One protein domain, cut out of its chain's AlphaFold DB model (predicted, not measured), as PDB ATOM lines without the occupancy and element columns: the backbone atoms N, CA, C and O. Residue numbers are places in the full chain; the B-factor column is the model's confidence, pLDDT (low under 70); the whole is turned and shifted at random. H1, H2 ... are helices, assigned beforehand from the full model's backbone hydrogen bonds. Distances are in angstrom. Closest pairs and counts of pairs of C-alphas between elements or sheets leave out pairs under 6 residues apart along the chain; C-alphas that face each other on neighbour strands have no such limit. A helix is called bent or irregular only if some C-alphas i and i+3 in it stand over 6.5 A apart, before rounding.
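AT A GLANCE: This is residues 24 to 240 of the 241 residues of an uncharacterized protein of Parcubacteria group bacterium Gr01-1014_19 (UniProt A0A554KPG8). Two groups of three helices, H1, H2, H3 and H4, H5, H7, join where H3 crosses H4, making one long bundle; residues 24 to 36 of H1 stick out as an arm. Short H6 sits by the beginning of H4. The 217 printed residues hold seven named helices, H1 to H7 in order, and no named strand: all helix. The whole is only just compact, close to loose, with a radius of gyration of the C-alphas of 20.3 A and spans of 84 by 39 by 27 A.

HOW THE PARTS SIT: H1, residues 24 to 65, and H2, residues 68 to 85, form a helical hairpin in which residues 45 to 63 of H1 touch H2; the closest C-alphas, of Gly 59 and Ala 71, are 4.3 A apart. H3, residues 92 to 120, forms a hairpin with H2, closest at C-alphas of Met 78 and Val 106, 6.5 A. H4, residues 140 to 164, is the hub; it touches H3 at a steep tilt of 42 degrees, the same way, closest at C-alphas of Glu 108 and Gly 146, 4.0 A. H5, residues 170 to 192, forms a helical hairpin with H4, in which residues 151 to 162 of H4 touch H5; the closest C-alphas, of Ile 151 and Ala 184, are 6.5 A apart. H6, residues 199 to 202, touches residues 140 to 144 of H4; the closest C-alphas, of Gln 141 and Ile 202, are 5.2 A apart. H7, residues 214 to 239, touches H5, closest at C-alphas of Leu 181 and Ile 225, 6.0 A. H1 and H7 are apart. Every O i to N i+4 pair is within hydrogen-bond range in H1, H2, H4, H5 and H7, and 23 of 25 in H3; H6 is too short for one.

IN THESE COORDINATES: H1 begins at C-alpha 24 (-64.532, 16.428, -64.694) and measures 61.2 A. H3 measures 41.3 A and is irregular, but only just: C-alphas 114 and 117 are 6.9 A apart. H7 measures 38.4 A and ends at C-alpha 239 (-7.072, -29.585, -28.714).

THE WHOLE: The farthest C-alphas, of Glu 24 and Ala 240, are 84.1 A apart. The printed part has no cut. The links H3 to H4 and H6 to H7 are long. The pLDDT is under 70 at residues 24 to 27, 122 to 128 and 239 to 240.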
ATOM      1  N   GLU A  24     -65.751  17.085 -64.205       54.75
ATOM      2  CA  GLU A  24     -64.532  16.428 -64.694       54.75
ATOM      3  C   GLU A  24     -63.261  17.111 -64.157       54.75
ATOM      4  O   GLU A  24     -62.358  16.429 -63.667       54.75
ATOM      5  N   GLU A  25     -63.211  18.448 -64.143       59.91
ATOM      6  CA  GLU A  25     -62.114  19.234 -63.557       59.91
ATOM      7  C   GLU A  25     -62.051  19.081 -62.029       59.91
ATOM      8  O   GLU A  25     -60.963  18.945 -61.463       59.91
ATOM      9  N   THR A  26     -63.201  19.010 -61.351       67.44
ATOM     10  CA  THR A  26     -63.277  18.818 -59.894       67.44
ATOM     11  C   THR A  26     -62.877  17.395 -59.497       67.44
ATOM     12  O   THR A  26     -62.078  17.209 -58.578       67.44
ATOM     13  N   LEU A  27     -63.359  16.371 -60.209       66.81
ATOM     14  CA  LEU A  27     -63.007  14.973 -59.951       66.81
ATOM     15  C   LEU A  27     -61.529  14.710 -60.259       66.81
ATOM     16  O   LEU A  27     -60.821  14.135 -59.432       66.81
ATOM     17  N   THR A  28     -61.042  15.183 -61.408       72.88
ATOM     18  CA  THR A  28     -59.632  15.051 -61.801       72.88
ATOM     19  C   THR A  28     -58.728  15.821 -60.842       72.88
ATOM     20  O   THR A  28     -57.725  15.276 -60.384       72.88
ATOM     21  N   GLY A  29     -59.106  17.041 -60.448       70.81
ATOM     22  CA  GLY A  29     -58.383  17.839 -59.457       70.81
ATOM     23  C   GLY A  29     -58.291  17.152 -58.093       70.81
ATOM     24  O   GLY A  29     -57.205  17.070 -57.517       70.81
ATOM     25  N   HIS A  30     -59.391  16.582 -57.593       71.69
ATOM     26  CA  HIS A  30     -59.393  15.834 -56.332       71.69
ATOM     27  C   HIS A  30     -58.590  14.532 -56.403       71.69
ATOM     28  O   HIS A  30     -57.898  14.190 -55.440       71.69
ATOM     29  N   ILE A  31     -58.649  13.810 -57.528       77.25
ATOM     30  CA  ILE A  31     -57.844  12.602 -57.748       77.25
ATOM     31  C   ILE A  31     -56.353  12.960 -57.779       77.25
ATOM     32  O   ILE A  31     -55.571  12.320 -57.078       77.25
ATOM     33  N   LEU A  32     -55.961  13.999 -58.524       76.56
ATOM     34  CA  LEU A  32     -54.571  14.456 -58.611       76.56
ATOM     35  C   LEU A  32     -54.041  14.931 -57.254       76.56
ATOM     36  O   LEU A  32     -52.970  14.495 -56.839       76.56
ATOM     37  N   GLN A  33     -54.813  15.732 -56.513       72.81
ATOM     38  CA  GLN A  33     -54.437  16.169 -55.163       72.81
ATOM     39  C   GLN A  33     -54.257  14.987 -54.204       72.81
ATOM     40  O   GLN A  33     -53.275  14.946 -53.462       72.81
ATOM     41  N   ARG A  34     -55.162  13.997 -54.230       72.94
ATOM     42  CA  ARG A  34     -55.005  12.770 -53.433       72.94
ATOM     43  C   ARG A  34     -53.778  11.969 -53.847       72.94
ATOM     44  O   ARG A  34     -53.089  11.435 -52.981       72.94
ATOM     45  N   PHE A  35     -53.497  11.885 -55.142       78.50
ATOM     46  CA  PHE A  35     -52.347  11.149 -55.651       78.50
ATOM     47  C   PHE A  35     -51.025  11.813 -55.244       78.50
ATOM     48  O   PHE A  35     -50.121  11.134 -54.762       78.50
ATOM     49  N   ASP A  36     -50.921  13.138 -55.357       78.75
ATOM     50  CA  ASP A  36     -49.721  13.879 -54.965       78.75
ATOM     51  C   ASP A  36     -49.524  13.914 -53.443       78.75
ATOM     52  O   ASP A  36     -48.400  13.723 -52.967       78.75
ATOM     53  N   ALA A  37     -50.604  14.035 -52.662       72.56
ATOM     54  CA  ALA A  37     -50.549  13.833 -51.214       72.56
ATOM     55  C   ALA A  37     -50.060  12.414 -50.866       72.56
ATOM     56  O   ALA A  37     -49.183  12.250 -50.015       72.56
ATOM     57  N   GLY A  38     -50.548  11.395 -51.584       78.50
ATOM     58  CA  GLY A  38     -50.111  10.005 -51.445       78.50
ATOM     59  C   GLY A  38     -48.629   9.792 -51.777       78.50
ATOM     60  O   GLY A  38     -47.938   9.073 -51.051       78.50
ATOM     61  N   LYS A  39     -48.097  10.457 -52.814       82.38
ATOM     62  CA  LYS A  39     -46.653  10.449 -53.125       82.38
ATOM     63  C   LYS A  39     -45.837  11.051 -51.986       82.38
ATOM     64  O   LYS A  39     -44.860  10.441 -51.550       82.38
ATOM     65  N   GLY A  40     -46.245  12.222 -51.491       85.38
ATOM     66  CA  GLY A  40     -45.572  12.899 -50.381       85.38
ATOM     67  C   GLY A  40     -45.558  12.048 -49.108       85.38
ATOM     68  O   GLY A  40     -44.513  11.888 -48.474       85.38
ATOM     69  N   ALA A  41     -46.693  11.432 -48.773       88.19
ATOM     70  CA  ALA A  41     -46.813  10.521 -47.639       88.19
ATOM     71  C   ALA A  41     -45.926   9.276 -47.796       88.19
ATOM     72  O   ALA A  41     -45.212   8.906 -46.862       88.19
ATOM     73  N   THR A  42     -45.898   8.675 -48.986       89.56
ATOM     74  CA  THR A  42     -45.065   7.499 -49.289       89.56
ATOM     75  C   THR A  42     -43.573   7.816 -49.179       89.56
ATOM     76  O   THR A  42     -42.823   7.064 -48.556       89.56
ATOM     77  N   ALA A  43     -43.127   8.957 -49.715       89.69
ATOM     78  CA  ALA A  43     -41.738   9.402 -49.588       89.69
ATOM     79  C   ALA A  43     -41.346   9.625 -48.117       89.69
ATOM     80  O   ALA A  43     -40.279   9.189 -47.674       89.69
ATOM     81  N   LYS A  44     -42.240  10.236 -47.331       93.25
ATOM     82  CA  LYS A  44     -42.051  10.406 -45.887       93.25
ATOM     83  C   LYS A  44     -41.943   9.055 -45.177       93.25
ATOM     84  O   LYS A  44     -41.043   8.890 -44.362       93.25
ATOM     85  N   ALA A  45     -42.804   8.093 -45.508       94.56
ATOM     86  CA  ALA A  45     -42.787   6.746 -44.938       94.56
ATOM     87  C   ALA A  45     -41.474   6.001 -45.226       94.56
ATOM     88  O   ALA A  45     -40.889   5.421 -44.312       94.56
ATOM     89  N   HIS A  46     -40.961   6.089 -46.458       93.69
ATOM     90  CA  HIS A  46     -39.639   5.569 -46.810       93.69
ATOM     91  C   HIS A  46     -38.525   6.190 -45.966       93.69
ATOM     92  O   HIS A  46     -37.679   5.463 -45.451       93.69
ATOM     93  N   SER A  47     -38.532   7.517 -45.809       95.56
ATOM     94  CA  SER A  47     -37.549   8.217 -44.980       95.56
ATOM     95  C   SER A  47     -37.597   7.741 -43.525       95.56
ATOM     96  O   SER A  47     -36.546   7.437 -42.972       95.56
ATOM     97  N   VAL A  48     -38.790   7.597 -42.934       96.44
ATOM     98  CA  VAL A  48     -38.944   7.088 -41.556       96.44
ATOM     99  C   VAL A  48     -38.410   5.665 -41.426       96.44
ATOM    100  O   VAL A  48     -37.660   5.365 -40.506       96.44
ATOM    101  N   LYS A  49     -38.776   4.780 -42.358       95.94
ATOM    102  CA  LYS A  49     -38.313   3.389 -42.345       95.94
ATOM    103  C   LYS A  49     -36.788   3.310 -42.429       95.94
ATOM    104  O   LYS A  49     -36.172   2.561 -41.683       95.94
ATOM    105  N   ASN A  50     -36.186   4.088 -43.328       96.88
ATOM    106  CA  ASN A  50     -34.737   4.119 -43.492       96.88
ATOM    107  C   ASN A  50     -34.035   4.635 -42.231       96.88
ATOM    108  O   ASN A  50     -32.986   4.104 -41.883       96.88
ATOM    109  N   GLU A  51     -34.626   5.616 -41.544       97.94
ATOM    110  CA  GLU A  51     -34.126   6.109 -40.260       97.94
ATOM    111  C   GLU A  51     -34.142   5.005 -39.196       97.94
ATOM    112  O   GLU A  51     -33.134   4.775 -38.539       97.94
ATOM    113  N   ILE A  52     -35.233   4.237 -39.087       98.00
ATOM    114  CA  ILE A  52     -35.315   3.087 -38.170       98.00
ATOM    115  C   ILE A  52     -34.205   2.067 -38.468       98.00
ATOM    116  O   ILE A  52     -33.501   1.649 -37.550       98.00
ATOM    117  N   CYS A  53     -33.995   1.707 -39.738       97.19
ATOM    118  CA  CYS A  53     -32.908   0.804 -40.129       97.19
ATOM    119  C   CYS A  53     -31.515   1.391 -39.841       97.19
ATOM    120  O   CYS A  53     -30.572   0.649 -39.574       97.19
ATOM    121  N   HIS A  54     -31.348   2.712 -39.934       98.06
ATOM    122  CA  HIS A  54     -30.086   3.370 -39.609       98.06
ATOM    123  C   HIS A  54     -29.812   3.316 -38.104       98.06
ATOM    124  O   HIS A  54     -28.757   2.828 -37.702       98.06
ATOM    125  N   LEU A  55     -30.795   3.704 -37.288       98.44
ATOM    126  CA  LEU A  55     -30.733   3.650 -35.828       98.44
ATOM    127  C   LEU A  55     -30.479   2.225 -35.312       98.44
ATOM    128  O   LEU A  55     -29.686   2.051 -34.391       98.44
ATOM    129  N   SER A  56     -31.100   1.215 -35.933       98.00
ATOM    130  CA  SER A  56     -30.865  -0.207 -35.635       98.00
ATOM    131  C   SER A  56     -29.386  -0.571 -35.778       98.00
ATOM    132  O   SER A  56     -28.762  -1.068 -34.840       98.00
ATOM    133  N   LYS A  57     -28.784  -0.227 -36.925       97.38
ATOM    134  CA  LYS A  57     -27.360  -0.473 -37.198       97.38
ATOM    135  C   LYS A  57     -26.450   0.273 -36.232       97.38
ATOM    136  O   LYS A  57     -25.501  -0.319 -35.730       97.38
ATOM    137  N   GLU A  58     -26.734   1.546 -35.961       97.94
ATOM    138  CA  GLU A  58     -25.966   2.337 -34.993       97.94
ATOM    139  C   GLU A  58     -26.045   1.748 -33.582       97.94
ATOM    140  O   GLU A  58     -25.046   1.713 -32.867       97.94
ATOM    141  N   GLY A  59     -27.215   1.258 -33.176       97.75
ATOM    142  CA  GLY A  59     -27.391   0.635 -31.873       97.75
ATOM    143  C   GLY A  59     -26.690  -0.723 -31.762       97.75
ATOM    144  O   GLY A  59     -26.068  -1.009 -30.742       97.75
ATOM    145  N   ILE A  60     -26.722  -1.547 -32.817       96.38
ATOM    146  CA  ILE A  60     -25.991  -2.824 -32.866       96.38
ATOM    147  C   ILE A  60     -24.482  -2.565 -32.814       96.38
ATOM    148  O   ILE A  60     -23.755  -3.257 -32.102       96.38
ATOM    149  N   GLU A  61     -24.014  -1.536 -33.517       95.38
ATOM    150  CA  GLU A  61     -22.621  -1.100 -33.484       95.38
ATOM    151  C   GLU A  61     -22.201  -0.600 -32.091       95.38
ATOM    152  O   GLU A  61     -21.126  -0.951 -31.600       95.38
ATOM    153  N   ALA A  62     -23.070   0.149 -31.408       95.12
ATOM    154  CA  ALA A  62     -22.851   0.553 -30.023       95.12
ATOM    155  C   ALA A  62     -22.728  -0.668 -29.095       95.12
ATOM    156  O   ALA A  62     -21.778  -0.754 -28.315       95.12
ATOM    157  N   LEU A  63     -23.610  -1.668 -29.242       93.88
ATOM    158  CA  LEU A  63     -23.506  -2.936 -28.513       93.88
ATOM    159  C   LEU A  63     -22.192  -3.668 -28.820       93.88
ATOM    160  O   LEU A  63     -21.548  -4.159 -27.897       93.88
ATOM    161  N   ARG A  64     -21.739  -3.699 -30.079       91.19
ATOM    162  CA  ARG A  64     -20.437  -4.286 -30.455       91.19
ATOM    163  C   ARG A  64     -19.282  -3.651 -29.678       91.19
ATOM    164  O   ARG A  64     -18.402  -4.363 -29.184       91.19
ATOM    165  N   CYS A  65     -19.327  -2.329 -29.527       90.00
ATOM    166  CA  CYS A  65     -18.353  -1.535 -28.778       90.00
ATOM    167  C   CYS A  65     -18.535  -1.586 -27.249       90.00
ATOM    168  O   CYS A  65     -17.684  -1.081 -26.522       90.00
ATOM    169  N   GLY A  66     -19.602  -2.213 -26.742       88.50
ATOM    170  CA  GLY A  66     -19.931  -2.246 -25.315       88.50
ATOM    171  C   GLY A  66     -20.582  -0.965 -24.778       88.50
ATOM    172  O   GLY A  66     -20.683  -0.802 -23.565       88.50
ATOM    173  N   ASP A  67     -21.034  -0.066 -25.653       92.62
ATOM    174  CA  ASP A  67     -21.748   1.159 -25.289       92.62
ATOM    175  C   ASP A  67     -23.257   0.890 -25.154       92.62
ATOM    176  O   ASP A  67     -24.064   1.123 -26.060       92.62
ATOM    177  N   GLU A  68     -23.647   0.356 -23.996       92.12
ATOM    178  CA  GLU A  68     -25.051   0.053 -23.697       92.12
ATOM    179  C   GLU A  68     -25.938   1.304 -23.604       92.12
ATOM    180  O   GLU A  68     -27.136   1.212 -23.879       92.12
ATOM    181  N   GLN A  69     -25.371   2.461 -23.242       95.00
ATOM    182  CA  GLN A  69     -26.134   3.702 -23.138       95.00
ATOM    183  C   GLN A  69     -26.581   4.163 -24.526       95.00
ATOM    184  O   GLN A  69     -27.779   4.348 -24.747       95.00
ATOM    185  N   THR A  70     -25.646   4.278 -25.473       96.94
ATOM    186  CA  THR A  70     -25.983   4.632 -26.856       96.94
ATOM    187  C   THR A  70     -26.950   3.607 -27.444       96.94
ATOM    188  O   THR A  70     -27.938   3.981 -28.074       96.94
ATOM    189  N   ALA A  71     -26.752   2.312 -27.180       96.31
ATOM    190  CA  ALA A  71     -27.679   1.280 -27.633       96.31
ATOM    191  C   ALA A  71     -29.119   1.485 -27.107       96.31
ATOM    192  O   ALA A  71     -30.091   1.282 -27.844       96.31
ATOM    193  N   ASP A  72     -29.293   1.901 -25.851       95.44
ATOM    194  CA  ASP A  72     -30.617   2.198 -25.297       95.44
ATOM    195  C   ASP A  72     -31.221   3.494 -25.848       95.44
ATOM    196  O   ASP A  72     -32.428   3.541 -26.101       95.44
ATOM    197  N   GLU A  73     -30.409   4.517 -26.107       97.88
ATOM    198  CA  GLU A  73     -30.857   5.744 -26.771       97.88
ATOM    199  C   GLU A  73     -31.379   5.447 -28.186       97.88
ATOM    200  O   GLU A  73     -32.471   5.894 -28.554       97.88
ATOM    201  N   LYS A  74     -30.662   4.615 -28.959       98.31
ATOM    202  CA  LYS A  74     -31.092   4.193 -30.303       98.31
ATOM    203  C   LYS A  74     -32.380   3.377 -30.265       98.31
ATOM    204  O   LYS A  74     -33.271   3.637 -31.071       98.31
ATOM    205  N   LYS A  75     -32.547   2.489 -29.278       96.56
ATOM    206  CA  LYS A  75     -33.806   1.753 -29.049       96.56
ATOM    207  C   LYS A  75     -35.003   2.699 -28.922       96.56
ATOM    208  O   LYS A  75     -36.007   2.544 -29.612       96.56
ATOM    209  N   LEU A  76     -34.888   3.694 -28.040       96.81
ATOM    210  CA  LEU A  76     -35.963   4.653 -27.776       96.81
ATOM    211  C   LEU A  76     -36.262   5.516 -29.008       96.81
ATOM    212  O   LEU A  76     -37.429   5.795 -29.294       96.81
ATOM    213  N   ALA A  77     -35.227   5.903 -29.757       97.88
ATOM    214  CA  ALA A  77     -35.382   6.626 -31.015       97.88
ATOM    215  C   ALA A  77     -36.132   5.786 -32.064       97.88
ATOM    216  O   ALA A  77     -37.081   6.279 -32.673       97.88
ATOM    217  N   MET A  78     -35.796   4.501 -32.218       97.81
ATOM    218  CA  MET A  78     -36.499   3.593 -33.131       97.81
ATOM    219  C   MET A  78     -37.984   3.448 -32.778       97.81
ATOM    220  O   MET A  78     -38.845   3.531 -33.657       97.81
ATOM    221  N   GLU A  79     -38.313   3.282 -31.493       96.00
ATOM    222  CA  GLU A  79     -39.707   3.218 -31.037       96.00
ATOM    223  C   GLU A  79     -40.471   4.525 -31.314       96.00
ATOM    224  O   GLU A  79     -41.660   4.505 -31.652       96.00
ATOM    225  N   ALA A  80     -39.810   5.677 -31.162       96.69
ATOM    226  CA  ALA A  80     -40.393   6.977 -31.473       96.69
ATOM    227  C   ALA A  80     -40.663   7.129 -32.979       96.69
ATOM    228  O   ALA A  80     -41.743   7.583 -33.369       96.69
ATOM    229  N   GLU A  81     -39.734   6.682 -33.821       97.38
ATOM    230  CA  GLU A  81     -39.881   6.694 -35.275       97.38
ATOM    231  C   GLU A  81     -40.969   5.725 -35.756       97.38
ATOM    232  O   GLU A  81     -41.770   6.090 -36.617       97.38
ATOM    233  N   LEU A  82     -41.111   4.544 -35.143       96.00
ATOM    234  CA  LEU A  82     -42.220   3.631 -35.446       96.00
ATOM    235  C   LEU A  82     -43.577   4.277 -35.118       96.00
ATOM    236  O   LEU A  82     -44.504   4.259 -35.933       96.00
ATOM    237  N   LYS A  83     -43.682   4.948 -33.961       95.31
ATOM    238  CA  LYS A  83     -44.872   5.741 -33.596       95.31
ATOM    239  C   LYS A  83     -45.110   6.902 -34.563       95.31
ATOM    240  O   LYS A  83     -46.260   7.293 -34.770       95.31
ATOM    241  N   ARG A  84     -44.054   7.484 -35.142       95.31
ATOM    242  CA  ARG A  84     -44.155   8.540 -36.160       95.31
ATOM    243  C   ARG A  84     -44.660   7.986 -37.488       95.31
ATOM    244  O   ARG A  84     -45.540   8.606 -38.082       95.31
ATOM    245  N   LEU A  85     -44.166   6.824 -37.917       94.81
ATOM    246  CA  LEU A  85     -44.625   6.116 -39.114       94.81
ATOM    247  C   LEU A  85     -46.118   5.789 -39.023       94.81
ATOM    248  O   LEU A  85     -46.856   6.041 -39.971       94.81
ATOM    249  N   ALA A  86     -46.574   5.328 -37.853       92.31
ATOM    250  CA  ALA A  86     -47.975   4.996 -37.601       92.31
ATOM    251  C   ALA A  86     -48.953   6.180 -37.784       92.31
ATOM    252  O   ALA A  86     -50.153   5.971 -37.940       92.31
ATOM    253  N   LYS A  87     -48.453   7.424 -37.757       93.44
ATOM    254  CA  LYS A  87     -49.243   8.659 -37.914       93.44
ATOM    255  C   LYS A  87     -49.229   9.217 -39.338       93.44
ATOM    256  O   LYS A  87     -49.814  10.272 -39.575       93.44
ATOM    257  N   ILE A  88     -48.507   8.588 -40.265       92.75
ATOM    258  CA  ILE A  88     -48.484   9.020 -41.664       92.75
ATOM    259  C   ILE A  88     -49.744   8.492 -42.343       92.75
ATOM    260  O   ILE A  88     -49.998   7.292 -42.326       92.75
ATOM    261  N   ASP A  89     -50.506   9.398 -42.951       89.25
ATOM    262  CA  ASP A  89     -51.699   9.050 -43.718       89.25
ATOM    263  C   ASP A  89     -51.294   8.346 -45.020       89.25
ATOM    264  O   ASP A  89     -50.841   8.973 -45.980       89.25
ATOM    265  N   LEU A  90     -51.372   7.018 -45.007       88.19
ATOM    266  CA  LEU A  90     -51.016   6.140 -46.114       88.19
ATOM    267  C   LEU A  90     -52.231   5.298 -46.511       88.19
ATOM    268  O   LEU A  90     -52.995   4.874 -45.639       88.19
ATOM    269  N   PRO A  91     -52.366   4.943 -47.802       85.94
ATOM    270  CA  PRO A  91     -53.277   3.882 -48.210       85.94
ATOM    271  C   PRO A  91     -53.013   2.600 -47.411       85.94
ATOM    272  O   PRO A  91     -51.859   2.263 -47.148       85.94
ATOM    273  N   PHE A  92     -54.074   1.869 -47.058       85.12
ATOM    274  CA  PHE A  92     -54.010   0.714 -46.151       85.12
ATOM    275  C   PHE A  92     -52.928  -0.315 -46.523       85.12
ATOM    276  O   PHE A  92     -52.159  -0.737 -45.659       85.12
ATOM    277  N   ASP A  93     -52.821  -0.691 -47.801       84.12
ATOM    278  CA  ASP A  93     -51.813  -1.661 -48.244       84.12
ATOM    279  C   ASP A  93     -50.380  -1.127 -48.114       84.12
ATOM    280  O   ASP A  93     -49.490  -1.844 -47.652       84.12
ATOM    281  N   SER A  94     -50.156   0.144 -48.461       87.12
ATOM    282  CA  SER A  94     -48.854   0.797 -48.297       87.12
ATOM    283  C   SER A  94     -48.491   0.922 -46.822       87.12
ATOM    284  O   SER A  94     -47.371   0.593 -46.436       87.12
ATOM    285  N   PHE A  95     -49.444   1.340 -45.984       89.69
ATOM    286  CA  PHE A  95     -49.277   1.395 -44.536       89.69
ATOM    287  C   PHE A  95     -48.835   0.041 -43.986       89.69
ATOM    288  O   PHE A  95     -47.818  -0.038 -43.299       89.69
ATOM    289  N   TRP A  96     -49.568  -1.024 -44.325       88.38
ATOM    290  CA  TRP A  96     -49.268  -2.369 -43.854       88.38
ATOM    291  C   TRP A  96     -47.847  -2.781 -44.231       88.38
ATOM    292  O   TRP A  96     -47.123  -3.284 -43.376       88.38
ATOM    293  N   GLN A  97     -47.420  -2.518 -45.470       89.62
ATOM    294  CA  GLN A  97     -46.070  -2.846 -45.919       89.62
ATOM    295  C   GLN A  97     -44.999  -2.066 -45.143       89.62
ATOM    296  O   GLN A  97     -44.103  -2.674 -44.560       89.62
ATOM    297  N   PHE A  98     -45.084  -0.731 -45.113       92.25
ATOM    298  CA  PHE A  98     -44.071   0.097 -44.452       92.25
ATOM    299  C   PHE A  98     -43.995  -0.179 -42.957       92.25
ATOM    300  O   PHE A  98     -42.901  -0.336 -42.417       92.25
ATOM    301  N   HIS A  99     -45.149  -0.251 -42.296       93.56
ATOM    302  CA  HIS A  99     -45.216  -0.496 -40.866       93.56
ATOM    303  C   HIS A  99     -44.699  -1.892 -40.519       93.56
ATOM    304  O   HIS A  99     -43.971  -2.032 -39.545       93.56
ATOM    305  N   SER A 100     -45.040  -2.922 -41.297       92.38
ATOM    306  CA  SER A 100     -44.592  -4.294 -41.022       92.38
ATOM    307  C   SER A 100     -43.086  -4.464 -41.220       92.38
ATOM    308  O   SER A 100     -42.446  -5.101 -40.386       92.38
ATOM    309  N   GLU A 101     -42.505  -3.865 -42.268       93.31
ATOM    310  CA  GLU A 101     -41.049  -3.859 -42.488       93.31
ATOM    311  C   GLU A 101     -40.319  -3.092 -41.370       93.31
ATOM    312  O   GLU A 101     -39.355  -3.594 -40.801       93.31
ATOM    313  N   ALA A 102     -40.802  -1.900 -41.000       95.81
ATOM    314  CA  ALA A 102     -40.213  -1.103 -39.922       95.81
ATOM    315  C   ALA A 102     -40.344  -1.776 -38.545       95.81
ATOM    316  O   ALA A 102     -39.410  -1.766 -37.749       95.81
ATOM    317  N   ALA A 103     -41.504  -2.364 -38.250       96.44
ATOM    318  CA  ALA A 103     -41.752  -3.040 -36.983       96.44
ATOM    319  C   ALA A 103     -40.902  -4.308 -36.826       96.44
ATOM    320  O   ALA A 103     -40.494  -4.619 -35.709       96.44
ATOM    321  N   GLN A 104     -40.617  -5.016 -37.924       96.50
ATOM    322  CA  GLN A 104     -39.698  -6.155 -37.927       96.50
ATOM    323  C   GLN A 104     -38.289  -5.731 -37.495       96.50
ATOM    324  O   GLN A 104     -37.733  -6.368 -36.606       96.50
ATOM    325  N   GLU A 105     -37.768  -4.622 -38.027       97.62
ATOM    326  CA  GLU A 105     -36.464  -4.060 -37.637       97.62
ATOM    327  C   GLU A 105     -36.430  -3.656 -36.149       97.62
ATOM    328  O   GLU A 105     -35.475  -3.938 -35.429       97.62
ATOM    329  N   VAL A 106     -37.504  -3.035 -35.647       97.69
ATOM    330  CA  VAL A 106     -37.630  -2.702 -34.218       97.69
ATOM    331  C   VAL A 106     -37.615  -3.967 -33.361       97.69
ATOM    332  O   VAL A 106     -36.871  -4.044 -32.384       97.69
ATOM    333  N   ALA A 107     -38.404  -4.980 -33.724       97.56
ATOM    334  CA  ALA A 107     -38.437  -6.249 -33.005       97.56
ATOM    335  C   ALA A 107     -37.080  -6.968 -33.022       97.56
ATOM    336  O   ALA A 107     -36.656  -7.457 -31.975       97.56
ATOM    337  N   GLU A 108     -36.391  -6.991 -34.164       97.69
ATOM    338  CA  GLU A 108     -35.020  -7.495 -34.296       97.69
ATOM    339  C   GLU A 108     -34.087  -6.827 -33.289       97.69
ATOM    340  O   GLU A 108     -33.442  -7.510 -32.489       97.69
ATOM    341  N   TYR A 109     -34.092  -5.497 -33.240       97.69
ATOM    342  CA  TYR A 109     -33.254  -4.753 -32.310       97.69
ATOM    343  C   TYR A 109     -33.566  -5.076 -30.841       97.69
ATOM    344  O   TYR A 109     -32.659  -5.283 -30.030       97.69
ATOM    345  N   HIS A 110     -34.851  -5.183 -30.483       96.38
ATOM    346  CA  HIS A 110     -35.253  -5.593 -29.134       96.38
ATOM    347  C   HIS A 110     -34.724  -6.982 -28.767       96.38
ATOM    348  O   HIS A 110     -34.304  -7.181 -27.627       96.38
ATOM    349  N   VAL A 111     -34.726  -7.930 -29.707       95.69
ATOM    350  CA  VAL A 111     -34.196  -9.287 -29.500       95.69
ATOM    351  C   VAL A 111     -32.692  -9.234 -29.271       95.69
ATOM    352  O   VAL A 111     -32.208  -9.830 -28.309       95.69
ATOM    353  N   VAL A 112     -31.962  -8.490 -30.105       95.81
ATOM    354  CA  VAL A 112     -30.510  -8.315 -29.970       95.81
ATOM    355  C   VAL A 112     -30.173  -7.707 -28.610       95.81
ATOM    356  O   VAL A 112     -29.415  -8.297 -27.842       95.81
ATOM    357  N   ARG A 113     -30.800  -6.582 -28.248       93.44
ATOM    358  CA  ARG A 113     -30.585  -5.910 -26.955       93.44
ATOM    359  C   ARG A 113     -30.932  -6.806 -25.764       93.44
ATOM    360  O   ARG A 113     -30.248  -6.745 -24.744       93.44
ATOM    361  N   TRP A 114     -31.985  -7.616 -25.880       91.75
ATOM    362  CA  TRP A 114     -32.432  -8.546 -24.840       91.75
ATOM    363  C   TRP A 114     -31.464  -9.718 -24.640       91.75
ATOM    364  O   TRP A 114     -31.183 -10.099 -23.504       91.75
ATOM    365  N   LEU A 115     -30.929 -10.271 -25.732       91.88
ATOM    366  CA  LEU A 115     -29.994 -11.400 -25.703       91.88
ATOM    367  C   LEU A 115     -28.553 -10.988 -25.405       91.88
ATOM    368  O   LEU A 115     -27.802 -11.795 -24.860       91.88
ATOM    369  N   TYR A 116     -28.170  -9.754 -25.735       92.19
ATOM    370  CA  TYR A 116     -26.823  -9.222 -25.537       92.19
ATOM    371  C   TYR A 116     -26.244  -9.496 -24.133       92.19
ATOM    372  O   TYR A 116     -25.188 -10.129 -24.059       92.19
ATOM    373  N   PRO A 117     -26.909  -9.132 -23.017       88.25
ATOM    374  CA  PRO A 117     -26.362  -9.375 -21.679       88.25
ATOM    375  C   PRO A 117     -26.329 -10.859 -21.288       88.25
ATOM    376  O   PRO A 117     -25.477 -11.278 -20.504       88.25
ATOM    377  N   ILE A 118     -27.221 -11.685 -21.848       87.44
ATOM    378  CA  ILE A 118     -27.169 -13.140 -21.636       87.44
ATOM    379  C   ILE A 118     -25.898 -13.689 -22.278       87.44
ATOM    380  O   ILE A 118     -25.200 -14.519 -21.693       87.44
ATOM    381  N   LEU A 119     -25.610 -13.236 -23.499       89.25
ATOM    382  CA  LEU A 119     -24.510 -13.769 -24.278       89.25
ATOM    383  C   LEU A 119     -23.155 -13.262 -23.779       89.25
ATOM    384  O   LEU A 119     -22.270 -14.086 -23.586       89.25
ATOM    385  N   PHE A 120     -22.992 -11.955 -23.555       87.62
ATOM    386  CA  PHE A 120     -21.664 -11.342 -23.426       87.62
ATOM    387  C   PHE A 120     -21.265 -10.877 -22.023       87.62
ATOM    388  O   PHE A 120     -20.073 -10.741 -21.776       87.62
ATOM    389  N   THR A 121     -22.199 -10.620 -21.104       75.31
ATOM    390  CA  THR A 121     -21.861  -9.988 -19.808       75.31
ATOM    391  C   THR A 121     -21.885 -10.949 -18.620       75.31
ATOM    392  O   THR A 121     -21.830 -10.516 -17.474       75.31
ATOM    393  N   ASP A 122     -21.979 -12.257 -18.890       62.50
ATOM    394  CA  ASP A 122     -22.076 -13.339 -17.896       62.50
ATOM    395  C   ASP A 122     -23.086 -13.095 -16.771       62.50
ATOM    396  O   ASP A 122     -22.978 -13.574 -15.641       62.50
ATOM    397  N   SER A 123     -24.120 -12.325 -17.096       52.97
ATOM    398  CA  SER A 123     -25.145 -12.002 -16.139       52.97
ATOM    399  C   SER A 123     -26.036 -13.235 -15.952       52.97
ATOM    400  O   SER A 123     -26.847 -13.589 -16.802       52.97
ATOM    401  N   GLN A 124     -25.958 -13.868 -14.774       48.12
ATOM    402  CA  GLN A 124     -27.015 -14.765 -14.265       48.12
ATOM    403  C   GLN A 124     -28.384 -14.056 -14.152       48.12
ATOM    404  O   GLN A 124     -29.387 -14.649 -13.744       48.12
ATOM    405  N   LEU A 125     -28.434 -12.765 -14.486       50.00
ATOM    406  CA  LEU A 125     -29.632 -11.969 -14.591       50.00
ATOM    407  C   LEU A 125     -30.465 -12.511 -15.744       50.00
ATOM    408  O   LEU A 125     -30.123 -12.384 -16.917       50.00
ATOM    409  N   ARG A 126     -31.613 -13.092 -15.390       54.38
ATOM    410  CA  ARG A 126     -32.717 -13.250 -16.330       54.38
ATOM    411  C   ARG A 126     -32.974 -11.858 -16.907       54.38
ATOM    412  O   ARG A 126     -33.386 -10.988 -16.135       54.38
ATOM    413  N   PRO A 127     -32.717 -11.607 -18.198       58.59
ATOM    414  CA  PRO A 127     -33.057 -10.317 -18.764       58.59
ATOM    415  C   PRO A 127     -34.548 -10.073 -18.537       58.59
ATOM    416  O   PRO A 127     -35.345 -11.020 -18.465       58.59
ATOM    417  N   ALA A 128     -34.923  -8.801 -18.398       62.88
ATOM    418  CA  ALA A 128     -36.324  -8.415 -18.316       62.88
ATOM    419  C   ALA A 128     -37.115  -9.121 -19.426       62.88
ATOM    420  O   ALA A 128     -36.594  -9.340 -20.519       62.88
ATOM    421  N   LYS A 129     -38.350  -9.534 -19.129       81.25
ATOM    422  CA  LYS A 129     -39.223 -10.228 -20.083       81.25
ATOM    423  C   LYS A 129     -39.170  -9.524 -21.447       81.25
ATOM    424  O   LYS A 129     -39.385  -8.315 -21.509       81.25
ATOM    425  N   MET A 130     -38.910 -10.282 -22.515       84.44
ATOM    426  CA  MET A 130     -38.940  -9.736 -23.870       84.44
ATOM    427  C   MET A 130     -40.323  -9.109 -24.139       84.44
ATOM    428  O   MET A 130     -41.337  -9.774 -23.882       84.44
ATOM    429  N   PRO A 131     -40.392  -7.863 -24.642       87.44
ATOM    430  CA  PRO A 131     -41.661  -7.229 -24.968       87.44
ATOM    431  C   PRO A 131     -42.443  -8.040 -26.006       87.44
ATOM    432  O   PRO A 131     -41.895  -8.507 -27.005       87.44
ATOM    433  N   SER A 132     -43.737  -8.201 -25.770       92.31
ATOM    434  CA  SER A 132     -44.681  -8.814 -26.701       92.31
ATOM    435  C   SER A 132     -45.001  -7.888 -27.876       92.31
ATOM    436  O   SER A 132     -44.886  -6.666 -27.775       92.31
ATOM    437  N   ALA A 133     -45.517  -8.461 -28.968       93.25
ATOM    438  CA  ALA A 133     -45.990  -7.700 -30.130       93.25
ATOM    439  C   ALA A 133     -46.961  -6.564 -29.746       93.25
ATOM    440  O   ALA A 133     -46.888  -5.462 -30.284       93.25
ATOM    441  N   LYS A 134     -47.839  -6.812 -28.762       92.38
ATOM    442  CA  LYS A 134     -48.792  -5.814 -28.258       92.38
ATOM    443  C   LYS A 134     -48.098  -4.671 -27.517       92.38
ATOM    444  O   LYS A 134     -48.479  -3.521 -27.710       92.38
ATOM    445  N   GLU A 135     -47.112  -4.979 -26.676       91.69
ATOM    446  CA  GLU A 135     -46.336  -3.969 -25.935       91.69
ATOM    447  C   GLU A 135     -45.548  -3.062 -26.890       91.69
ATOM    448  O   GLU A 135     -45.426  -1.870 -26.625       91.69
ATOM    449  N   LEU A 136     -45.103  -3.596 -28.033       90.06
ATOM    450  CA  LEU A 136     -44.406  -2.841 -29.079       90.06
ATOM    451  C   LEU A 136     -45.329  -2.275 -30.175       90.06
ATOM    452  O   LEU A 136     -44.841  -1.762 -31.179       90.06
ATOM    453  N   ALA A 137     -46.653  -2.362 -30.003       89.94
ATOM    454  CA  ALA A 137     -47.650  -1.873 -30.963       89.94
ATOM    455  C   ALA A 137     -47.432  -2.365 -32.413       89.94
ATOM    456  O   ALA A 137     -47.586  -1.610 -33.372       89.94
ATOM    457  N   MET A 138     -47.096  -3.646 -32.581       93.62
ATOM    458  CA  MET A 138     -46.844  -4.272 -33.881       93.62
ATOM    459  C   MET A 138     -47.666  -5.543 -34.094       93.62
ATOM    460  O   MET A 138     -48.277  -6.090 -33.174       93.62
ATOM    461  N   THR A 139     -47.683  -6.024 -35.334       92.31
ATOM    462  CA  THR A 139     -48.353  -7.276 -35.681       92.31
ATOM    463  C   THR A 139     -47.553  -8.479 -35.159       92.31
ATOM    464  O   THR A 139     -46.323  -8.412 -35.065       92.31
ATOM    465  N   PRO A 140     -48.208  -9.611 -34.839       92.38
ATOM    466  CA  PRO A 140     -47.504 -10.841 -34.479       92.38
ATOM    467  C   PRO A 140     -46.523 -11.317 -35.557       92.38
ATOM    468  O   PRO A 140     -45.471 -11.849 -35.223       92.38
ATOM    469  N   GLN A 141     -46.836 -11.094 -36.836       93.19
ATOM    470  CA  GLN A 141     -45.975 -11.446 -37.966       93.19
ATOM    471  C   GLN A 141     -44.661 -10.663 -37.942       93.19
ATOM    472  O   GLN A 141     -43.595 -11.269 -38.043       93.19
ATOM    473  N   ALA A 142     -44.726  -9.339 -37.759       94.88
ATOM    474  CA  ALA A 142     -43.540  -8.489 -37.674       94.88
ATOM    475  C   ALA A 142     -42.690  -8.853 -36.457       94.88
ATOM    476  O   ALA A 142     -41.470  -8.953 -36.557       94.88
ATOM    477  N   TRP A 143     -43.344  -9.139 -35.330       95.38
ATOM    478  CA  TRP A 143     -42.674  -9.567 -34.108       95.38
ATOM    479  C   TRP A 143     -41.947 -10.910 -34.273       95.38
ATOM    480  O   TRP A 143     -40.778 -11.020 -33.919       95.38
ATOM    481  N   LEU A 144     -42.599 -11.921 -34.861       94.12
ATOM    482  CA  LEU A 144     -41.986 -13.225 -35.141       94.12
ATOM    483  C   LEU A 144     -40.831 -13.121 -36.144       94.12
ATOM    484  O   LEU A 144     -39.794 -13.755 -35.948       94.12
ATOM    485  N   ALA A 145     -40.994 -12.319 -37.199       94.81
ATOM    486  CA  ALA A 145     -39.931 -12.068 -38.167       94.81
ATOM    487  C   ALA A 145     -38.728 -11.371 -37.509       94.81
ATOM    488  O   ALA A 145     -37.596 -11.799 -37.719       94.81
ATOM    489  N   GLY A 146     -38.969 -10.391 -36.633       96.50
ATOM    490  CA  GLY A 146     -37.913  -9.724 -35.874       96.50
ATOM    491  C   GLY A 146     -37.197 -10.653 -34.892       96.50
ATOM    492  O   GLY A 146     -35.980 -10.585 -34.774       96.50
ATOM    493  N   ILE A 147     -37.900 -11.592 -34.242       96.12
ATOM    494  CA  ILE A 147     -37.243 -12.647 -33.441       96.12
ATOM    495  C   ILE A 147     -36.270 -13.439 -34.302       96.12
ATOM    496  O   ILE A 147     -35.125 -13.638 -33.901       96.12
ATOM    497  N   ILE A 148     -36.715 -13.884 -35.476       96.06
ATOM    498  CA  ILE A 148     -35.874 -14.657 -36.387       96.06
ATOM    499  C   ILE A 148     -34.624 -13.866 -36.777       96.06
ATOM    500  O   ILE A 148     -33.512 -14.389 -36.660       96.06
ATOM    501  N   ASP A 149     -34.805 -12.624 -37.221       96.62
ATOM    502  CA  ASP A 149     -33.699 -11.779 -37.660       96.62
ATOM    503  C   ASP A 149     -32.741 -11.472 -36.513       96.62
ATOM    504  O   ASP A 149     -31.536 -11.677 -36.668       96.62
ATOM    505  N   GLY A 150     -33.266 -11.171 -35.325       97.00
ATOM    506  CA  GLY A 150     -32.475 -10.902 -34.129       97.00
ATOM    507  C   GLY A 150     -31.553 -12.052 -33.731       97.00
ATOM    508  O   GLY A 150     -30.414 -11.810 -33.342       97.00
ATOM    509  N   ILE A 151     -31.966 -13.317 -33.891       96.81
ATOM    510  CA  ILE A 151     -31.054 -14.458 -33.663       96.81
ATOM    511  C   ILE A 151     -29.922 -14.483 -34.688       96.81
ATOM    512  O   ILE A 151     -28.770 -14.767 -34.344       96.81
ATOM    513  N   THR A 152     -30.230 -14.200 -35.954       96.31
ATOM    514  CA  THR A 152     -29.205 -14.167 -37.002       96.31
ATOM    515  C   THR A 152     -28.254 -12.986 -36.836       96.31
ATOM    516  O   THR A 152     -27.059 -13.140 -37.086       96.31
ATOM    517  N   GLU A 153     -28.745 -11.853 -36.341       97.31
ATOM    518  CA  GLU A 153     -27.946 -10.669 -36.043       97.31
ATOM    519  C   GLU A 153     -27.060 -10.889 -34.814       97.31
ATOM    520  O   GLU A 153     -25.859 -10.630 -34.866       97.31
ATOM    521  N   MET A 154     -27.582 -11.532 -33.764       96.06
ATOM    522  CA  MET A 154     -26.775 -11.991 -32.627       96.06
ATOM    523  C   MET A 154     -25.634 -12.924 -33.055       96.06
ATOM    524  O   MET A 154     -24.543 -12.864 -32.490       96.06
ATOM    525  N   SER A 155     -25.849 -13.772 -34.069       96.50
ATOM    526  CA  SER A 155     -24.787 -14.620 -34.630       96.50
ATOM    527  C   SER A 155     -23.670 -13.801 -35.286       96.50
ATOM    528  O   SER A 155     -22.492 -14.134 -35.129       96.50
ATOM    529  N   LYS A 156     -24.021 -12.725 -36.006       95.69
ATOM    530  CA  LYS A 156     -23.047 -11.802 -36.609       95.69
ATOM    531  C   LYS A 156     -22.299 -11.031 -35.528       95.69
ATOM    532  O   LYS A 156     -21.075 -11.043 -35.539       95.69
ATOM    533  N   LEU A 157     -23.019 -10.483 -34.550       94.62
ATOM    534  CA  LEU A 157     -22.437  -9.747 -33.430       94.62
ATOM    535  C   LEU A 157     -21.452 -10.612 -32.629       94.62
ATOM    536  O   LEU A 157     -20.360 -10.158 -32.300       94.62
ATOM    537  N   LEU A 158     -21.793 -11.883 -32.377       94.44
ATOM    538  CA  LEU A 158     -20.875 -12.852 -31.772       94.44
ATOM    539  C   LEU A 158     -19.608 -13.019 -32.607       94.44
ATOM    540  O   LEU A 158     -18.509 -12.954 -32.065       94.44
ATOM    541  N   ARG A 159     -19.745 -13.262 -33.915       93.06
ATOM    542  CA  ARG A 159     -18.589 -13.422 -34.803       93.06
ATOM    543  C   ARG A 159     -17.698 -12.184 -34.759       93.06
ATOM    544  O   ARG A 159     -16.495 -12.336 -34.591       93.06
ATOM    545  N   ASP A 160     -18.285 -11.003 -34.884       92.12
ATOM    546  CA  ASP A 160     -17.540  -9.750 -34.956       92.12
ATOM    547  C   ASP A 160     -16.820  -9.488 -33.622       92.12
ATOM    548  O   ASP A 160     -15.616  -9.249 -33.615       92.12
ATOM    549  N   ARG A 161     -17.481  -9.717 -32.477       88.56
ATOM    550  CA  ARG A 161     -16.844  -9.638 -31.152       88.56
ATOM    551  C   ARG A 161     -15.688 -10.630 -30.988       88.56
ATOM    552  O   ARG A 161     -14.645 -10.273 -30.451       88.56
ATOM    553  N   LEU A 162     -15.852 -11.868 -31.457       90.00
ATOM    554  CA  LEU A 162     -14.790 -12.880 -31.430       90.00
ATOM    555  C   LEU A 162     -13.610 -12.509 -32.346       90.00
ATOM    556  O   LEU A 162     -12.484 -12.936 -32.084       90.00
ATOM    557  N   CYS A 163     -13.840 -11.767 -33.429       87.69
ATOM    558  CA  CYS A 163     -12.781 -11.275 -34.309       87.69
ATOM    559  C   CYS A 163     -12.047 -10.068 -33.708       87.69
ATOM    560  O   CYS A 163     -10.821 -10.021 -33.779       87.69
ATOM    561  N   ASP A 164     -12.784  -9.143 -33.096       86.50
ATOM    562  CA  ASP A 164     -12.251  -7.874 -32.594       86.50
ATOM    563  C   ASP A 164     -11.515  -8.034 -31.245       86.50
ATOM    564  O   ASP A 164     -10.545  -7.325 -30.968       86.50
ATOM    565  N   ASP A 165     -11.926  -8.990 -30.404       83.19
ATOM    566  CA  ASP A 165     -11.352  -9.186 -29.069       83.19
ATOM    567  C   ASP A 165     -10.121 -10.111 -29.077       83.19
ATOM    568  O   ASP A 165     -10.195 -11.327 -28.867       83.19
ATOM    569  N   SER A 166      -8.952  -9.516 -29.320       80.81
ATOM    570  CA  SER A 166      -7.660 -10.220 -29.309       80.81
ATOM    571  C   SER A 166      -7.244 -10.779 -27.943       80.81
ATOM    572  O   SER A 166      -6.344 -11.616 -27.897       80.81
ATOM    573  N   GLN A 167      -7.863 -10.332 -26.846       86.69
ATOM    574  CA  GLN A 167      -7.495 -10.744 -25.488       86.69
ATOM    575  C   GLN A 167      -8.282 -11.968 -25.013       86.69
ATOM    576  O   GLN A 167      -7.859 -12.640 -24.076       86.69
ATOM    577  N   MET A 168      -9.394 -12.287 -25.678       89.50
ATOM    578  CA  MET A 168     -10.241 -13.418 -25.323       89.50
ATOM    579  C   MET A 168      -9.531 -14.762 -25.540       89.50
ATOM    580  O   MET A 168      -9.117 -15.102 -26.658       89.50
ATOM    581  N   THR A 169      -9.447 -15.551 -24.473       89.94
ATOM    582  CA  THR A 169      -8.845 -16.887 -24.455       89.94
ATOM    583  C   THR A 169      -9.645 -17.892 -25.291       89.94
ATOM    584  O   THR A 169     -10.822 -17.697 -25.604       89.94
ATOM    585  N   GLY A 170      -9.016 -19.014 -25.656       88.94
ATOM    586  CA  GLY A 170      -9.696 -20.098 -26.374       88.94
ATOM    587  C   GLY A 170     -10.905 -20.664 -25.616       88.94
ATOM    588  O   GLY A 170     -11.927 -20.959 -26.234       88.94
ATOM    589  N   GLU A 171     -10.814 -20.760 -24.287       89.44
ATOM    590  CA  GLU A 171     -11.899 -21.247 -23.428       89.44
ATOM    591  C   GLU A 171     -13.089 -20.279 -23.401       89.44
ATOM    592  O   GLU A 171     -14.223 -20.704 -23.619       89.44
ATOM    593  N   GLU A 172     -12.843 -18.977 -23.237       90.94
ATOM    594  CA  GLU A 172     -13.891 -17.945 -23.276       90.94
ATOM    595  C   GLU A 172     -14.591 -17.904 -24.642       90.94
ATOM    596  O   GLU A 172     -15.822 -17.882 -24.725       90.94
ATOM    597  N   ARG A 173     -13.815 -17.982 -25.733       91.94
ATOM    598  CA  ARG A 173     -14.347 -18.058 -27.105       91.94
ATOM    599  C   ARG A 173     -15.268 -19.266 -27.279       91.94
ATOM    600  O   ARG A 173     -16.322 -19.158 -27.910       91.94
ATOM    601  N   LEU A 174     -14.868 -20.420 -26.746       92.44
ATOM    602  CA  LEU A 174     -15.642 -21.657 -26.813       92.44
ATOM    603  C   LEU A 174     -16.933 -21.558 -25.990       92.44
ATOM    604  O   LEU A 174     -17.991 -21.989 -26.455       92.44
ATOM    605  N   GLU A 175     -16.860 -20.972 -24.798       91.50
ATOM    606  CA  GLU A 175     -18.003 -20.798 -23.904       91.50
ATOM    607  C   GLU A 175     -19.067 -19.873 -24.508       91.50
ATOM    608  O   GLU A 175     -20.242 -20.244 -24.572       91.50
ATOM    609  N   LEU A 176     -18.670 -18.732 -25.082       92.38
ATOM    610  CA  LEU A 176     -19.599 -17.838 -25.786       92.38
ATOM    611  C   LEU A 176     -20.321 -18.547 -26.939       92.38
ATOM    612  O   LEU A 176     -21.534 -18.400 -27.111       92.38
ATOM    613  N   ARG A 177     -19.602 -19.366 -27.716       95.06
ATOM    614  CA  ARG A 177     -20.201 -20.145 -28.809       95.06
ATOM    615  C   ARG A 177     -21.205 -21.174 -28.296       95.06
ATOM    616  O   ARG A 177     -22.294 -21.282 -28.860       95.06
ATOM    617  N   LYS A 178     -20.878 -21.907 -27.226       93.75
ATOM    618  CA  LYS A 178     -21.794 -22.870 -26.583       93.75
ATOM    619  C   LYS A 178     -23.050 -22.182 -26.048       93.75
ATOM    620  O   LYS A 178     -24.160 -22.701 -26.208       93.75
ATOM    621  N   ARG A 179     -22.891 -20.997 -25.462       92.88
ATOM    622  CA  ARG A 179     -23.996 -20.186 -24.950       92.88
ATOM    623  C   ARG A 179     -24.922 -19.717 -26.065       92.88
ATOM    624  O   ARG A 179     -26.123 -19.975 -25.997       92.88
ATOM    625  N   PHE A 180     -24.372 -19.126 -27.127       95.31
ATOM    626  CA  PHE A 180     -25.150 -18.759 -28.313       95.31
ATOM    627  C   PHE A 180     -25.887 -19.968 -28.898       95.31
ATOM    628  O   PHE A 180     -27.084 -19.887 -29.168       95.31
ATOM    629  N   LEU A 181     -25.204 -21.108 -29.038       95.69
ATOM    630  CA  LEU A 181     -25.794 -22.330 -29.579       95.69
ATOM    631  C   LEU A 181     -26.995 -22.807 -28.749       95.69
ATOM    632  O   LEU A 181     -28.012 -23.220 -29.307       95.69
ATOM    633  N   THR A 182     -26.891 -22.723 -27.422       93.62
ATOM    634  CA  THR A 182     -27.977 -23.075 -26.498       93.62
ATOM    635  C   THR A 182     -29.179 -22.152 -26.682       93.62
ATOM    636  O   THR A 182     -30.294 -22.637 -26.880       93.62
ATOM    637  N   ILE A 183     -28.952 -20.835 -26.695       92.81
ATOM    638  CA  ILE A 183     -29.995 -19.817 -26.899       92.81
ATOM    639  C   ILE A 183     -30.691 -20.023 -28.250       92.81
ATOM    640  O   ILE A 183     -31.915 -20.141 -28.315       92.81
ATOM    641  N   ALA A 184     -29.912 -20.120 -29.330       96.31
ATOM    642  CA  ALA A 184     -30.431 -20.242 -30.686       96.31
ATOM    643  C   ALA A 184     -31.266 -21.520 -30.863       96.31
ATOM    644  O   ALA A 184     -32.345 -21.466 -31.451       96.31
ATOM    645  N   ARG A 185     -30.823 -22.660 -30.311       96.50
ATOM    646  CA  ARG A 185     -31.582 -23.922 -30.358       96.50
ATOM    647  C   ARG A 185     -32.885 -23.854 -29.572       96.50
ATOM    648  O   ARG A 185     -33.899 -24.349 -30.057       96.50
ATOM    649  N   GLN A 186     -32.873 -23.249 -28.384       93.69
ATOM    650  CA  GLN A 186     -34.086 -23.092 -27.580       93.69
ATOM    651  C   GLN A 186     -35.114 -22.233 -28.314       93.69
ATOM    652  O   GLN A 186     -36.250 -22.663 -28.492       93.69
ATOM    653  N   ILE A 187     -34.707 -21.059 -28.801       94.19
ATOM    654  CA  ILE A 187     -35.601 -20.149 -29.525       94.19
ATOM    655  C   ILE A 187     -36.102 -20.798 -30.815       94.19
ATOM    656  O   ILE A 187     -37.303 -20.777 -31.070       94.19
ATOM    657  N   LYS A 188     -35.228 -21.462 -31.583       95.44
ATOM    658  CA  LYS A 188     -35.643 -22.209 -32.776       95.44
ATOM    659  C   LYS A 188     -36.684 -23.279 -32.442       95.44
ATOM    660  O   LYS A 188     -37.696 -23.339 -33.122       95.44
ATOM    661  N   SER A 189     -36.471 -24.076 -31.394       94.50
ATOM    662  CA  SER A 189     -37.417 -25.117 -30.970       94.50
ATOM    663  C   SER A 189     -38.800 -24.543 -30.631       94.50
ATOM    664  O   SER A 189     -39.825 -25.124 -30.987       94.50
ATOM    665  N   TYR A 190     -38.853 -23.362 -30.006       92.12
ATOM    666  CA  TYR A 190     -40.119 -22.655 -29.800       92.12
ATOM    667  C   TYR A 190     -40.752 -22.189 -31.115       92.12
ATOM    668  O   TYR A 190     -41.956 -22.347 -31.299       92.12
ATOM    669  N   LEU A 191     -39.960 -21.640 -32.037       94.12
ATOM    670  CA  LEU A 191     -40.459 -21.155 -33.325       94.12
ATOM    671  C   LEU A 191     -40.891 -22.290 -34.272       94.12
ATOM    672  O   LEU A 191     -41.833 -22.113 -35.045       94.12
ATOM    673  N   ASP A 192     -40.254 -23.460 -34.193       93.81
ATOM    674  CA  ASP A 192     -40.579 -24.641 -35.000       93.81
ATOM    675  C   ASP A 192     -42.021 -25.119 -34.765       93.81
ATOM    676  O   ASP A 192     -42.645 -25.652 -35.680       93.81
ATOM    677  N   GLN A 193     -42.600 -24.850 -33.588       92.44
ATOM    678  CA  GLN A 193     -44.005 -25.160 -33.284       92.44
ATOM    679  C   GLN A 193     -44.987 -24.449 -34.227       92.44
ATOM    680  O   GLN A 193     -46.125 -24.886 -34.383       92.44
ATOM    681  N   PHE A 194     -44.547 -23.369 -34.875       90.19
ATOM    682  CA  PHE A 194     -45.349 -22.611 -35.824       90.19
ATOM    683  C   PHE A 194     -45.005 -22.912 -37.290       90.19
ATOM    684  O   PHE A 194     -45.613 -22.309 -38.175       90.19
ATOM    685  N   ALA A 195     -44.072 -23.827 -37.582       87.00
ATOM    686  CA  ALA A 195     -43.561 -24.066 -38.935       87.00
ATOM    687  C   ALA A 195     -44.638 -24.506 -39.947       87.00
ATOM    688  O   ALA A 195     -44.508 -24.229 -41.143       87.00
ATOM    689  N   ASP A 196     -45.710 -25.147 -39.479       87.06
ATOM    690  CA  ASP A 196     -46.846 -25.598 -40.296       87.06
ATOM    691  C   ASP A 196     -48.034 -24.629 -40.296       87.06
ATOM    692  O   ASP A 196     -49.088 -24.918 -40.863       87.06
ATOM    693  N   SER A 197     -47.864 -23.448 -39.701       88.94
ATOM    694  CA  SER A 197     -48.888 -22.406 -39.723       88.94
ATOM    695  C   SER A 197     -49.145 -21.907 -41.144       88.94
ATOM    696  O   SER A 197     -48.250 -21.842 -41.989       88.94
ATOM    697  N   VAL A 198     -50.386 -21.483 -41.390       88.44
ATOM    698  CA  VAL A 198     -50.799 -20.912 -42.676       88.44
ATOM    699  C   VAL A 198     -49.941 -19.674 -42.998       88.44
ATOM    700  O   VAL A 198     -49.866 -18.769 -42.163       88.44
ATOM    701  N   PRO A 199     -49.346 -19.563 -44.205       85.62
ATOM    702  CA  PRO A 199     -48.459 -18.453 -44.567       85.62
ATOM    703  C   PRO A 199     -49.048 -17.059 -44.331       85.62
ATOM    704  O   PRO A 199     -48.350 -16.178 -43.841       85.62
ATOM    705  N   ALA A 200     -50.341 -16.870 -44.608       84.00
ATOM    706  CA  ALA A 200     -51.041 -15.602 -44.386       84.00
ATOM    707  C   ALA A 200     -51.077 -15.162 -42.907       84.00
ATOM    708  O   ALA A 200     -51.271 -13.983 -42.617       84.00
ATOM    709  N   VAL A 201     -50.897 -16.099 -41.973       84.69
ATOM    710  CA  VAL A 201     -50.905 -15.837 -40.528       84.69
ATOM    711  C   VAL A 201     -49.507 -15.525 -40.006       84.69
ATOM    712  O   VAL A 201     -49.400 -14.792 -39.030       84.69
ATOM    713  N   ILE A 202     -48.449 -16.049 -40.636       90.50
ATOM    714  CA  ILE A 202     -47.097 -16.041 -40.057       90.50
ATOM    715  C   ILE A 202     -46.058 -15.252 -40.858       90.50
ATOM    716  O   ILE A 202     -45.075 -14.782 -40.289       90.50
ATOM    717  N   ASN A 203     -46.257 -15.076 -42.165       91.44
ATOM    718  CA  ASN A 203     -45.320 -14.328 -42.994       91.44
ATOM    719  C   ASN A 203     -45.548 -12.824 -42.832       91.44
ATOM    720  O   ASN A 203     -46.658 -12.328 -43.023       91.44
ATOM    721  N   ASN A 204     -44.470 -12.099 -42.536       90.44
ATOM    722  CA  ASN A 204     -44.483 -10.638 -42.468       90.44
ATOM    723  C   ASN A 204     -44.314  -9.970 -43.841       90.44
ATOM    724  O   ASN A 204     -44.740  -8.839 -44.048       90.44
ATOM    725  N   SER A 205     -43.707 -10.676 -44.795       84.12
ATOM    726  CA  SER A 205     -43.475 -10.189 -46.153       84.12
ATOM    727  C   SER A 205     -44.525 -10.756 -47.110       84.12
ATOM    728  O   SER A 205     -44.849 -11.944 -47.077       84.12
ATOM    729  N   ARG A 206     -45.048  -9.898 -47.994       78.56
ATOM    730  CA  ARG A 206     -45.839 -10.309 -49.172       78.56
ATOM    731  C   ARG A 206     -44.956 -10.528 -50.404       78.56
ATOM    732  O   ARG A 206     -45.474 -10.861 -51.469       78.56
ATOM    733  N   ARG A 207     -43.641 -10.299 -50.294       76.94
ATOM    734  CA  ARG A 207     -42.723 -10.445 -51.425       76.94
ATOM    735  C   ARG A 207     -42.562 -11.928 -51.770       76.94
ATOM    736  O   ARG A 207     -42.495 -12.763 -50.868       76.94
ATOM    737  N   PRO A 208     -42.502 -12.275 -53.064       77.75
ATOM    738  CA  PRO A 208     -42.266 -13.649 -53.471       77.75
ATOM    739  C   PRO A 208     -40.830 -14.063 -53.129       77.75
ATOM    740  O   PRO A 208     -39.884 -13.319 -53.383       77.75
ATOM    741  N   GLY A 209     -40.664 -15.275 -52.602       83.75
ATOM    742  CA  GLY A 209     -39.354 -15.869 -52.345       83.75
ATOM    743  C   GLY A 209     -39.318 -16.668 -51.051       83.75
ATOM    744  O   GLY A 209     -39.896 -16.268 -50.045       83.75
ATOM    745  N   TYR A 210     -38.612 -17.799 -51.054       84.00
ATOM    746  CA  TYR A 210     -38.499 -18.649 -49.864       84.00
ATOM    747  C   TYR A 210     -37.893 -17.897 -48.670       84.00
ATOM    748  O   TYR A 210     -38.386 -18.025 -47.552       84.00
ATOM    749  N   HIS A 211     -36.878 -17.064 -48.912       83.12
ATOM    750  CA  HIS A 211     -36.172 -16.302 -47.875       83.12
ATOM    751  C   HIS A 211     -37.037 -15.252 -47.163       83.12
ATOM    752  O   HIS A 211     -36.729 -14.888 -46.033       83.12
ATOM    753  N   GLU A 212     -38.134 -14.834 -47.793       83.56
ATOM    754  CA  GLU A 212     -39.107 -13.872 -47.264       83.56
ATOM    755  C   GLU A 212     -40.177 -14.546 -46.381       83.56
ATOM    756  O   GLU A 212     -41.027 -13.882 -45.788       83.56
ATOM    757  N   THR A 213     -40.160 -15.882 -46.299       91.88
ATOM    758  CA  THR A 213     -41.116 -16.662 -45.505       91.88
ATOM    759  C   THR A 213     -40.586 -16.962 -44.110       91.88
ATOM    760  O   THR A 213     -39.377 -17.064 -43.894       91.88
ATOM    761  N   PHE A 214     -41.498 -17.230 -43.175       93.44
ATOM    762  CA  PHE A 214     -41.153 -17.706 -41.835       93.44
ATOM    763  C   PHE A 214     -40.256 -18.955 -41.878       93.44
ATOM    764  O   PHE A 214     -39.244 -19.017 -41.184       93.44
ATOM    765  N   ARG A 215     -40.556 -19.916 -42.765       92.69
ATOM    766  CA  ARG A 215     -39.732 -21.123 -42.970       92.69
ATOM    767  C   ARG A 215     -38.329 -20.794 -43.485       92.69
ATOM    768  O   ARG A 215     -37.353 -21.352 -42.992       92.69
ATOM    769  N   GLY A 216     -38.215 -19.862 -44.431       93.31
ATOM    770  CA  GLY A 216     -36.917 -19.357 -44.884       93.31
ATOM    771  C   GLY A 216     -36.121 -18.716 -43.752       93.31
ATOM    772  O   GLY A 216     -34.920 -18.955 -43.627       93.31
ATOM    773  N   GLY A 217     -36.806 -17.978 -42.880       94.25
ATOM    774  CA  GLY A 217     -36.271 -17.456 -41.629       94.25
ATOM    775  C   GLY A 217     -35.728 -18.540 -40.690       94.25
ATOM    776  O   GLY A 217     -34.568 -18.477 -40.284       94.25
ATOM    777  N   LEU A 218     -36.510 -19.589 -40.416       95.50
ATOM    778  CA  LEU A 218     -36.057 -20.751 -39.636       95.50
ATOM    779  C   LEU A 218     -34.826 -21.429 -40.256       95.50
ATOM    780  O   LEU A 218     -33.912 -21.847 -39.540       95.50
ATOM    781  N   GLY A 219     -34.769 -21.503 -41.588       95.88
ATOM    782  CA  GLY A 219     -33.597 -21.986 -42.317       95.88
ATOM    783  C   GLY A 219     -32.342 -21.152 -42.036       95.88
ATOM    784  O   GLY A 219     -31.264 -21.710 -41.840       95.88
ATOM    785  N   ARG A 220     -32.468 -19.822 -41.922       95.19
ATOM    786  CA  ARG A 220     -31.337 -18.942 -41.570       95.19
ATOM    787  C   ARG A 220     -30.836 -19.174 -40.146       95.19
ATOM    788  O   ARG A 220     -29.622 -19.212 -39.944       95.19
ATOM    789  N   ILE A 221     -31.739 -19.387 -39.184       96.56
ATOM    790  CA  ILE A 221     -31.356 -19.763 -37.811       96.56
ATOM    791  C   ILE A 221     -30.634 -21.114 -37.814       96.56
ATOM    792  O   ILE A 221     -29.591 -21.254 -37.181       96.56
ATOM    793  N   THR A 222     -31.153 -22.088 -38.567       96.69
ATOM    794  CA  THR A 222     -30.540 -23.419 -38.716       96.69
ATOM    795  C   THR A 222     -29.102 -23.302 -39.212       96.69
ATOM    796  O   THR A 222     -28.190 -23.783 -38.549       96.69
ATOM    797  N   GLY A 223     -28.873 -22.538 -40.284       96.56
ATOM    798  CA  GLY A 223     -27.520 -22.316 -40.791       96.56
ATOM    799  C   GLY A 223     -26.595 -21.602 -39.793       96.56
ATOM    800  O   GLY A 223     -25.396 -21.859 -39.778       96.56
ATOM    801  N   ALA A 224     -27.111 -20.705 -38.943       96.38
ATOM    802  CA  ALA A 224     -26.307 -20.068 -37.892       96.38
ATOM    803  C   ALA A 224     -25.904 -21.055 -36.778       96.38
ATOM    804  O   ALA A 224     -24.770 -21.010 -36.290       96.38
ATOM    805  N   ILE A 225     -26.815 -21.960 -36.407       97.69
ATOM    806  CA  ILE A 225     -26.582 -23.053 -35.452       97.69
ATOM    807  C   ILE A 225     -25.520 -24.013 -35.993       97.69
ATOM    808  O   ILE A 225     -24.545 -24.280 -35.293       97.69
ATOM    809  N   GLU A 226     -25.683 -24.487 -37.229       97.50
ATOM    810  CA  GLU A 226     -24.778 -25.447 -37.875       97.50
ATOM    811  C   GLU A 226     -23.354 -24.894 -37.970       97.50
ATOM    812  O   GLU A 226     -22.437 -25.497 -37.420       97.50
ATOM    813  N   ARG A 227     -23.177 -23.680 -38.514       95.81
ATOM    814  CA  ARG A 227     -21.853 -23.036 -38.598       95.81
ATOM    815  C   ARG A 227     -21.178 -22.877 -37.236       95.81
ATOM    816  O   ARG A 227     -19.963 -23.031 -37.102       95.81
ATOM    817  N   THR A 228     -21.954 -22.538 -36.205       96.06
ATOM    818  CA  THR A 228     -21.408 -22.399 -34.847       96.06
ATOM    819  C   THR A 228     -21.000 -23.756 -34.282       96.06
ATOM    820  O   THR A 228     -19.947 -23.862 -33.659       96.06
ATOM    821  N   GLN A 229     -21.809 -24.790 -34.510       96.38
ATOM    822  CA  GLN A 229     -21.522 -26.153 -34.081       96.38
ATOM    823  C   GLN A 229     -20.273 -26.718 -34.768       96.38
ATOM    824  O   GLN A 229     -19.420 -27.268 -34.077       96.38
ATOM    825  N   GLU A 230     -20.130 -26.537 -36.081       95.19
ATOM    826  CA  GLU A 230     -18.931 -26.921 -36.841       95.19
ATOM    827  C   GLU A 230     -17.677 -26.259 -36.261       95.19
ATOM    828  O   GLU A 230     -16.713 -26.942 -35.929       95.19
ATOM    829  N   THR A 231     -17.734 -24.948 -35.999       92.19
ATOM    830  CA  THR A 231     -16.601 -24.213 -35.408       92.19
ATOM    831  C   THR A 231     -16.210 -24.747 -34.021       92.19
ATOM    832  O   THR A 231     -15.031 -24.772 -33.670       92.19
ATOM    833  N   ILE A 232     -17.188 -25.151 -33.202       92.81
ATOM    834  CA  ILE A 232     -16.937 -25.752 -31.881       92.81
ATOM    835  C   ILE A 232     -16.236 -27.106 -32.033       92.81
ATOM    836  O   ILE A 232     -15.280 -27.368 -31.308       92.81
ATOM    837  N   ILE A 233     -16.708 -27.952 -32.953       92.25
ATOM    838  CA  ILE A 233     -16.130 -29.280 -33.207       92.25
ATOM    839  C   ILE A 233     -14.675 -29.135 -33.663       92.25
ATOM    840  O   ILE A 233     -13.788 -29.721 -33.050       92.25
ATOM    841  N   GLU A 234     -14.414 -28.269 -34.644       91.00
ATOM    842  CA  GLU A 234     -13.057 -28.013 -35.139       91.00
ATOM    843  C   GLU A 234     -12.102 -27.527 -34.039       91.00
ATOM    844  O   GLU A 234     -10.923 -27.885 -34.031       91.00
ATOM    845  N   ALA A 235     -12.590 -26.699 -33.111       87.25
ATOM    846  CA  ALA A 235     -11.786 -26.219 -31.992       87.25
ATOM    847  C   ALA A 235     -11.427 -27.351 -31.016       87.25
ATOM    848  O   ALA A 235     -10.286 -27.415 -30.561       87.25
ATOM    849  N   LEU A 236     -12.377 -28.246 -30.723       86.25
ATOM    850  CA  LEU A 236     -12.170 -29.389 -29.829       86.25
ATOM    851  C   LEU A 236     -11.221 -30.432 -30.434       86.25
ATOM    852  O   LEU A 236     -10.334 -30.924 -29.735       86.25
ATOM    853  N   ASP A 237     -11.344 -30.714 -31.731       83.50
ATOM    854  CA  ASP A 237     -10.473 -31.671 -32.424       83.50
ATOM    855  C   ASP A 237      -9.010 -31.200 -32.449       83.50
ATOM    856  O   ASP A 237      -8.095 -31.999 -32.261       83.50
ATOM    857  N   ARG A 238      -8.766 -29.889 -32.598       76.12
ATOM    858  CA  ARG A 238      -7.409 -29.308 -32.538       76.12
ATOM    859  C   ARG A 238      -6.769 -29.395 -31.157       76.12
ATOM    860  O   ARG A 238      -5.548 -29.399 -31.073       76.12
ATOM    861  N   THR A 239      -7.569 -29.431 -30.092       69.38
ATOM    862  CA  THR A 239      -7.072 -29.585 -28.714       69.38
ATOM    863  C   THR A 239      -6.834 -31.040 -28.306       69.38
ATOM    864  O   THR A 239      -6.270 -31.279 -27.242       69.38
ATOM    865  N   ALA A 240      -7.265 -32.009 -29.121       58.34
ATOM    866  CA  ALA A 240      -7.118 -33.442 -28.855       58.34
ATOM    867  C   ALA A 240      -5.829 -34.064 -29.441       58.34
ATOM    868  O   ALA A 240      -5.586 -35.253 -29.226       58.34
TER     869      ALA A 240